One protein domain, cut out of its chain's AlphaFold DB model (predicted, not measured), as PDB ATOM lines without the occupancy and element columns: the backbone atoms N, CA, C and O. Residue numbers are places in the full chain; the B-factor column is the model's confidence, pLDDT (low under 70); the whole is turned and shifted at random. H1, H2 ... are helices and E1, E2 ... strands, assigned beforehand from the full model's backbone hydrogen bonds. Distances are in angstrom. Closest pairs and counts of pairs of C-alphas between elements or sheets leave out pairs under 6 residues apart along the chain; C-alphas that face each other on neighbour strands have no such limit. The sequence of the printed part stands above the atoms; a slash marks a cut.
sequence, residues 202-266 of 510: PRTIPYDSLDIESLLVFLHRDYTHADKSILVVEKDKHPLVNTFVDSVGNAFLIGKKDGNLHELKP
ATOM      1  N   PRO A 202      16.321 -39.596  35.567       94.00
ATOM      2  CA  PRO A 202      16.853 -40.453  34.525       94.00
ATOM      3  C   PRO A 202      16.920 -39.714  33.185       94.00
ATOM      4  O   PRO A 202      16.060 -38.898  32.844       94.00
ATOM      5  N   ARG A 203      17.902 -40.074  32.358       96.25
ATOM      6  CA  ARG A 203      17.912 -39.685  30.943       96.25
ATOM      7  C   ARG A 203      16.837 -40.483  30.218       96.25
ATOM      8  O   ARG A 203      16.796 -41.702  30.353       96.25
ATOM      9  N   THR A 204      15.995 -39.811  29.439       97.69
ATOM     10  CA  THR A 204      14.899 -40.475  28.728       97.69
ATOM     11  C   THR A 204      14.709 -39.966  27.303       97.69
ATOM     12  O   THR A 204      15.177 -38.882  26.950       97.69
ATOM     13  N   ILE A 205      14.011 -40.759  26.487       98.06
ATOM     14  CA  ILE A 205      13.515 -40.391  25.154       98.06
ATOM     15  C   ILE A 205      12.053 -40.833  24.984       98.06
ATOM     16  O   ILE A 205      11.622 -41.775  25.654       98.06
ATOM     17  N   PRO A 206      11.278 -40.189  24.092       98.06
ATOM     18  CA  PRO A 206       9.944 -40.664  23.741       98.06
ATOM     19  C   PRO A 206      10.006 -41.883  22.809       98.06
ATOM     20  O   PRO A 206      10.987 -42.076  22.088       98.06
ATOM     21  N   TYR A 207       8.922 -42.662  22.773       97.75
ATOM     22  CA  TYR A 207       8.757 -43.821  21.888       97.75
ATOM     23  C   TYR A 207       9.011 -43.501  20.402       97.75
ATOM     24  O   TYR A 207       9.704 -44.249  19.717       97.75
ATOM     25  N   ASP A 208       8.534 -42.352  19.917       97.50
ATOM     26  CA  ASP A 208       8.694 -41.938  18.512       97.50
ATOM     27  C   ASP A 208      10.157 -41.649  18.112       97.50
ATOM     28  O   ASP A 208      10.456 -41.485  16.929       97.50
ATOM     29  N   SER A 209      11.072 -41.594  19.087       97.94
ATOM     30  CA  SER A 209      12.513 -41.410  18.880       97.94
ATOM     31  C   SER A 209      13.316 -42.712  18.970       97.94
ATOM     32  O   SER A 209      14.546 -42.656  18.909       97.94
ATOM     33  N   LEU A 210      12.668 -43.870  19.148       98.00
ATOM     34  CA  LEU A 210      13.361 -45.157  19.159       98.00
ATOM     35  C   LEU A 210      14.021 -45.430  17.804       98.00
ATOM     36  O   LEU A 210      13.430 -45.217  16.743       98.00
ATOM     37  N   ASP A 211      15.246 -45.954  17.842       96.12
ATOM     38  CA  ASP A 211      15.866 -46.515  16.650       96.12
ATOM     39  C   ASP A 211      15.135 -47.791  16.192       96.12
ATOM     40  O   ASP A 211      14.327 -48.377  16.917       96.12
ATOM     41  N   ILE A 212      15.413 -48.220  14.958       95.88
ATOM     42  CA  ILE A 212      14.733 -49.363  14.332       95.88
ATOM     43  C   ILE A 212      14.896 -50.637  15.171       95.88
ATOM     44  O   ILE A 212      13.941 -51.398  15.303       95.88
ATOM     45  N   GLU A 213      16.079 -50.879  15.737       94.62
ATOM     46  CA  GLU A 213      16.338 -52.081  16.526       94.62
ATOM     47  C   GLU A 213      15.521 -52.058  17.820       94.62
ATOM     48  O   GLU A 213      14.778 -53.002  18.098       94.62
ATOM     49  N   SER A 214      15.571 -50.953  18.566       96.50
ATOM     50  CA  SER A 214      14.764 -50.777  19.773       96.50
ATOM     51  C   SER A 214      13.265 -50.863  19.504       96.50
ATOM     52  O   SER A 214      12.552 -51.511  20.271       96.50
ATOM     53  N   LEU A 215      12.777 -50.269  18.413       97.25
ATOM     54  CA  LEU A 215      11.371 -50.354  18.020       97.25
ATOM     55  C   LEU A 215      10.957 -51.807  17.757       97.25
ATOM     56  O   LEU A 215       9.910 -52.251  18.228       97.25
ATOM     57  N   LEU A 216      11.789 -52.576  17.053       95.88
ATOM     58  CA  LEU A 216      11.522 -53.992  16.809       95.88
ATOM     59  C   LEU A 216      11.499 -54.786  18.114       95.88
ATOM     60  O   LEU A 216      10.573 -55.572  18.308       95.88
ATOM     61  N   VAL A 217      12.457 -54.575  19.022       95.44
ATOM     62  CA  VAL A 217      12.453 -55.247  20.332       95.44
ATOM     63  C   VAL A 217      11.208 -54.869  21.132       95.44
ATOM     64  O   VAL A 217      10.601 -55.745  21.745       95.44
ATOM     65  N   PHE A 218      10.804 -53.597  21.106       97.44
ATOM     66  CA  PHE A 218       9.612 -53.118  21.799       97.44
ATOM     67  C   PHE A 218       8.348 -53.833  21.308       97.44
ATOM     68  O   PHE A 218       7.585 -54.360  22.116       97.44
ATOM     69  N   LEU A 219       8.167 -53.905  19.985       96.19
ATOM     70  CA  LEU A 219       7.008 -54.538  19.356       96.19
ATOM     71  C   LEU A 219       6.988 -56.056  19.558       96.19
ATOM     72  O   LEU A 219       5.957 -56.603  19.916       96.19
ATOM     73  N   HIS A 220       8.118 -56.745  19.382       95.00
ATOM     74  CA  HIS A 220       8.179 -58.206  19.540       95.00
ATOM     75  C   HIS A 220       8.010 -58.667  20.995       95.00
ATOM     76  O   HIS A 220       7.780 -59.851  21.234       95.00
ATOM     77  N   ARG A 221       8.176 -57.763  21.970       94.81
ATOM     78  CA  ARG A 221       7.896 -58.027  23.388       94.81
ATOM     79  C   ARG A 221       6.516 -57.550  23.830       94.81
ATOM     80  O   ARG A 221       6.241 -57.609  25.026       94.81
ATOM     81  N   ASP A 222       5.684 -57.079  22.902       95.31
ATOM     82  CA  ASP A 222       4.333 -56.586  23.170       95.31
ATOM     83  C   ASP A 222       4.287 -55.530  24.292       95.31
ATOM     84  O   ASP A 222       3.358 -55.487  25.105       95.31
ATOM     85  N   TYR A 223       5.305 -54.665  24.370       97.19
ATOM     86  CA  TYR A 223       5.277 -53.549  25.311       97.19
ATOM     87  C   TYR A 223       4.183 -52.546  24.926       97.19
ATOM     88  O   TYR A 223       3.900 -52.313  23.752       97.19
ATOM     89  N   THR A 224       3.545 -51.945  25.932       96.31
ATOM     90  CA  THR A 224       2.341 -51.110  25.744       96.31
ATOM     91  C   THR A 224       2.511 -49.668  26.212       96.31
ATOM     92  O   THR A 224       1.617 -48.852  26.015       96.31
ATOM     93  N   HIS A 225       3.664 -49.316  26.783       97.12
ATOM     94  CA  HIS A 225       3.970 -47.991  27.336       97.12
ATOM     95  C   HIS A 225       4.486 -46.989  26.292       97.12
ATOM     96  O   HIS A 225       5.387 -46.204  26.578       97.12
ATOM     97  N   ALA A 226       3.935 -47.010  25.076       97.19
ATOM     98  CA  ALA A 226       4.342 -46.099  23.997       97.19
ATOM     99  C   ALA A 226       4.025 -44.621  24.307       97.19
ATOM    100  O   ALA A 226       4.600 -43.715  23.710       97.19
ATOM    101  N   ASP A 227       3.129 -44.372  25.263       97.06
ATOM    102  CA  ASP A 227       2.772 -43.052  25.783       97.06
ATOM    103  C   ASP A 227       3.761 -42.510  26.832       97.06
ATOM    104  O   ASP A 227       3.627 -41.362  27.259       97.06
ATOM    105  N   LYS A 228       4.751 -43.309  27.258       97.81
ATOM    106  CA  LYS A 228       5.696 -42.961  28.327       97.81
ATOM    107  C   LYS A 228       7.119 -42.786  27.810       97.81
ATOM    108  O   LYS A 228       7.533 -43.402  26.829       97.81
ATOM    109  N   SER A 229       7.893 -41.977  28.525       97.75
ATOM    110  CA  SER A 229       9.323 -41.817  28.263       97.75
ATOM    111  C   SER A 229      10.100 -43.060  28.698       97.75
ATOM    112  O   SER A 229       9.848 -43.604  29.773       97.75
ATOM    113  N   ILE A 230      11.065 -43.478  27.883       98.50
ATOM    114  CA  ILE A 230      11.894 -44.682  28.050       98.50
ATOM    115  C   ILE A 230      13.294 -44.254  28.501       98.50
ATOM    116  O   ILE A 230      13.808 -43.262  27.982       98.50
ATOM    117  N   LEU A 231      13.916 -44.970  29.448       98.31
ATOM    118  CA  LEU A 231      15.271 -44.641  29.912       98.31
ATOM    119  C   LEU A 231      16.302 -44.864  28.802       98.31
ATOM    120  O   LEU A 231      16.146 -45.730  27.940       98.31
ATOM    121  N   VAL A 232      17.380 -44.087  28.848       97.56
ATOM    122  CA  VAL A 232      18.465 -44.126  27.868       97.56
ATOM    123  C   VAL A 232      19.811 -44.194  28.558       97.56
ATOM    124  O   VAL A 232      20.084 -43.418  29.475       97.56
ATOM    125  N   VAL A 233      20.672 -45.073  28.050       96.75
ATOM    126  CA  VAL A 233      22.043 -45.232  28.529       96.75
ATOM    127  C   VAL A 233      22.869 -43.985  28.233       96.75
ATOM    128  O   VAL A 233      22.869 -43.444  27.125       96.75
ATOM    129  N   GLU A 234      23.606 -43.496  29.227       95.06
ATOM    130  CA  GLU A 234      24.385 -42.272  29.094       95.06
ATOM    131  C   GLU A 234      25.510 -42.394  28.059       95.06
ATOM    132  O   GLU A 234      25.714 -41.455  27.281       95.06
ATOM    133  N   LYS A 235      26.233 -43.515  28.043       93.56
ATOM    134  CA  LYS A 235      27.487 -43.658  27.287       93.56
ATOM    135  C   LYS A 235      27.287 -43.621  25.771       93.56
ATOM    136  O   LYS A 235      28.031 -42.934  25.075       93.56
ATOM    137  N   ASP A 236      26.294 -44.336  25.253       93.44
ATOM    138  CA  ASP A 236      26.079 -44.515  23.810       93.44
ATOM    139  C   ASP A 236      24.666 -44.146  23.332       93.44
ATOM    140  O   ASP A 236      24.400 -44.188  22.133       93.44
ATOM    141  N   LYS A 237      23.803 -43.699  24.253       95.31
ATOM    142  CA  LYS A 237      22.443 -43.215  23.988       95.31
ATOM    143  C   LYS A 237      21.464 -44.282  23.504       95.31
ATOM    144  O   LYS A 237      20.408 -43.907  22.993       95.31
ATOM    145  N   HIS A 238      21.757 -45.572  23.682       95.62
ATOM    146  CA  HIS A 238      20.787 -46.594  23.304       95.62
ATOM    147  C   HIS A 238      19.606 -46.665  24.304       95.62
ATOM    148  O   HIS A 238      19.789 -46.415  25.503       95.62
ATOM    149  N   PRO A 239      18.384 -46.993  23.844       97.31
ATOM    150  CA  PRO A 239      17.194 -47.061  24.693       97.31
ATOM    151  C   PRO A 239      17.083 -48.371  25.483       97.31
ATOM    152  O   PRO A 239      17.227 -49.465  24.934       97.31
ATOM    153  N   LEU A 240      16.676 -48.274  26.748       97.75
ATOM    154  CA  LEU A 240      16.300 -49.415  27.583       97.75
ATOM    155  C   LEU A 240      14.797 -49.674  27.454       97.75
ATOM    156  O   LEU A 240      14.007 -49.308  28.318       97.75
ATOM    157  N   VAL A 241      14.378 -50.292  26.348       97.50
ATOM    158  CA  VAL A 241      12.951 -50.434  25.971       97.50
ATOM    159  C   VAL A 241      12.068 -51.131  27.010       97.50
ATOM    160  O   VAL A 241      10.858 -50.923  27.025       97.50
ATOM    161  N   ASN A 242      12.660 -51.922  27.906       97.81
ATOM    162  CA  ASN A 242      11.989 -52.542  29.048       97.81
ATOM    163  C   ASN A 242      11.860 -51.599  30.254       97.81
ATOM    164  O   ASN A 242      11.726 -52.070  31.376       97.81
ATOM    165  N   THR A 243      11.919 -50.286  30.057       98.50
ATOM    166  CA  THR A 243      11.794 -49.297  31.128       98.50
ATOM    167  C   THR A 243      10.841 -48.179  30.737       98.50
ATOM    168  O   THR A 243      10.617 -47.925  29.551       98.50
ATOM    169  N   PHE A 244      10.285 -47.500  31.737       98.38
ATOM    170  CA  PHE A 244       9.520 -46.276  31.534       98.38
ATOM    171  C   PHE A 244       9.542 -45.377  32.769       98.38
ATOM    172  O   PHE A 244       9.776 -45.844  33.886       98.38
ATOM    173  N   VAL A 245       9.224 -44.098  32.572       97.75
ATOM    174  CA  VAL A 245       8.925 -43.140  33.646       97.75
ATOM    175  C   VAL A 245       7.422 -42.861  33.676       97.75
ATOM    176  O   VAL A 245       6.800 -42.669  32.630       97.75
ATOM    177  N   ASP A 246       6.812 -42.900  34.860       94.88
ATOM    178  CA  ASP A 246       5.396 -42.572  35.041       94.88
ATOM    179  C   ASP A 246       5.136 -41.051  35.068       94.88
ATOM    180  O   ASP A 246       6.050 -40.229  35.018       94.88
ATOM    181  N   SER A 247       3.865 -40.649  35.158       91.56
ATOM    182  CA  SER A 247       3.471 -39.233  35.131       91.56
ATOM    183  C   SER A 247       3.919 -38.418  36.351       91.56
ATOM    184  O   SER A 247       3.776 -37.197  36.336       91.56
ATOM    185  N   VAL A 248       4.384 -39.066  37.424       90.62
ATOM    186  CA  VAL A 248       4.865 -38.402  38.646       90.62
ATOM    187  C   VAL A 248       6.389 -38.492  38.798       90.62
ATOM    188  O   VAL A 248       6.923 -37.994  39.786       90.62
ATOM    189  N   GLY A 249       7.086 -39.071  37.815       90.75
ATOM    190  CA  GLY A 249       8.545 -39.128  37.753       90.75
ATOM    191  C   GLY A 249       9.174 -40.409  38.307       90.75
ATOM    192  O   GLY A 249      10.399 -40.486  38.372       90.75
ATOM    193  N   ASN A 250       8.394 -41.428  38.687       95.06
ATOM    194  CA  ASN A 250       8.968 -42.704  39.121       95.06
ATOM    195  C   ASN A 250       9.399 -43.534  37.908       95.06
ATOM    196  O   ASN A 250       8.645 -43.684  36.945       95.06
ATOM    197  N   ALA A 251      10.590 -44.122  37.987       97.75
ATOM    198  CA  ALA A 251      11.123 -44.999  36.955       97.75
ATOM    199  C   ALA A 251      10.867 -46.475  37.288       97.75
ATOM    200  O   ALA A 251      11.031 -46.918  38.429       97.75
ATOM    201  N   PHE A 252      10.512 -47.251  36.269       98.25
ATOM    202  CA  PHE A 252      10.241 -48.679  36.382       98.25
ATOM    203  C   PHE A 252      10.974 -49.463  35.303       98.25
ATOM    204  O   PHE A 252      11.130 -48.994  34.177       98.25
ATOM    205  N   LEU A 253      11.358 -50.688  35.649       98.38
ATOM    206  CA  LEU A 253      11.812 -51.723  34.731       98.38
ATOM    207  C   LEU A 253      10.768 -52.841  34.679       98.38
ATOM    208  O   LEU A 253      10.272 -53.287  35.712       98.38
ATOM    209  N   ILE A 254      10.442 -53.298  33.476       98.38
ATOM    210  CA  ILE A 254       9.570 -54.435  33.201       98.38
ATOM    211  C   ILE A 254      10.461 -55.667  33.022       98.38
ATOM    212  O   ILE A 254      11.239 -55.730  32.067       98.38
ATOM    213  N   GLY A 255      10.350 -56.645  33.921       97.75
ATOM    214  CA  GLY A 255      11.113 -57.888  33.844       97.75
ATOM    215  C   GLY A 255      10.795 -58.653  32.558       97.75
ATOM    216  O   GLY A 255       9.644 -58.998  32.292       97.75
ATOM    217  N   LYS A 256      11.809 -58.959  31.742       96.06
ATOM    218  CA  LYS A 256      11.640 -59.652  30.450       96.06
ATOM    219  C   LYS A 256      11.192 -61.108  30.591       96.06
ATOM    220  O   LYS A 256      10.755 -61.702  29.606       96.06
ATOM    221  N   LYS A 257      11.320 -61.684  31.789       94.75
ATOM    222  CA  LYS A 257      10.899 -63.053  32.113       94.75
ATOM    223  C   LYS A 257       9.387 -63.182  32.292       94.75
ATOM    224  O   LYS A 257       8.817 -64.180  31.860       94.75
ATOM    225  N   ASP A 258       8.777 -62.236  32.997       94.75
ATOM    226  CA  ASP A 258       7.442 -62.389  33.591       94.75
ATOM    227  C   ASP A 258       6.566 -61.127  33.509       94.75
ATOM    228  O   ASP A 258       5.397 -61.176  33.883       94.75
ATOM    229  N   GLY A 259       7.097 -60.009  33.008       95.81
ATOM    230  CA  GLY A 259       6.392 -58.732  32.925       95.81
ATOM    231  C   GLY A 259       6.250 -58.006  34.264       95.81
ATOM    232  O   GLY A 259       5.576 -56.975  34.318       95.81
ATOM    233  N   ASN A 260       6.862 -58.507  35.343       97.06
ATOM    234  CA  ASN A 260       6.771 -57.871  36.651       97.06
ATOM    235  C   ASN A 260       7.414 -56.480  36.633       97.06
ATOM    236  O   ASN A 260       8.454 -56.254  36.014       97.06
ATOM    237  N   LEU A 261       6.784 -55.537  37.338       97.75
ATOM    238  CA  LEU A 261       7.301 -54.180  37.476       97.75
ATOM    239  C   LEU A 261       8.274 -54.091  38.650       97.75
ATOM    240  O   LEU A 261       7.943 -54.424  39.789       97.75
ATOM    241  N   HIS A 262       9.458 -53.561  38.370       97.75
ATOM    242  CA  HIS A 262      10.499 -53.282  39.342       97.75
ATOM    243  C   HIS A 262      10.730 -51.776  39.420       97.75
ATOM    244  O   HIS A 262      11.136 -51.148  38.448       97.75
ATOM    245  N   GLU A 263      10.489 -51.193  40.591       96.88
ATOM    246  CA  GLU A 263      10.807 -49.789  40.855       96.88
ATOM    247  C   GLU A 263      12.329 -49.568  40.813       96.88
ATOM    248  O   GLU A 263      13.093 -50.225  41.537       96.88
ATOM    249  N   LEU A 264      12.764 -48.624  39.976       96.31
ATOM    250  CA  LEU A 264      14.151 -48.194  39.855       96.31
ATOM    251  C   LEU A 264      14.409 -47.056  40.839       96.31
ATOM    252  O   LEU A 264      14.060 -45.900  40.609       96.31
ATOM    253  N   LYS A 265      14.999 -47.408  41.984       92.31
ATOM    254  CA  LYS A 265      15.243 -46.449  43.063       92.31
ATOM    255  C   LYS A 265      16.441 -45.552  42.740       92.31
ATOM    256  O   LYS A 265      17.498 -46.104  42.411       92.31
ATOM    257  N   PRO A 266      16.318 -44.224  42.909       91.06
ATOM    258  CA  PRO A 266      17.450 -43.310  42.816       91.06
ATOM    259  C   PRO A 266      18.558 -43.656  43.816       91.06
ATOM    260  O   PRO A 266      18.346 -44.376  44.800       91.06
TER     261      PRO A 266
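Overview. This is residues 202 to 266 of the 510 residues of an uncharacterized protein of Lutibacter sp (UniProt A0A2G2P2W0). What shape appears? With little regular structure, a short helix, H1, and a small three-strand sheet, E1 to E3, stand at opposite ends, with loops between them. Which parts are named? The printed part has 65 residues, with 20 in named elements, ordered H1, E1, E2, E3, class mixed; the sheet E1-E2-E3 is an antiparallel meander, each strand neighbouring the one before. How large? It is compact, radius of gyration of the C-alphas 11.0 A, spanning 28 by 27 by 21 A.

Arrangement. Where is H1? H1, residues 212 to 220, is not on the sheet; its O i to N i+4 pairs are within hydrogen-bond range. How do strands pair? E1, residues 243 to 245, and E2, residues 251 to 254, form a hairpin at 152 degrees; N 244 and O 252 are 3.0 A apart. E2 and E3, residues 261 to 264, form another at 143 degrees; N 253 and O 262 are 2.8 A apart.

Along the chain. Where does H1 begin? C-alpha 212 is at (14.733, -49.363, 14.332); H1 measures 12.2 A. Where does E3 end? C-alpha 264 is at (14.151, -48.194, 39.855); E1, E2 and E3 measure 7.2, 10.3 and 9.4 A.

Size, cuts and confidence. Which link is long? H1 to E1, 22 residues. Any cut or low confidence? The printed part has no cut, and no printed residue is under 70.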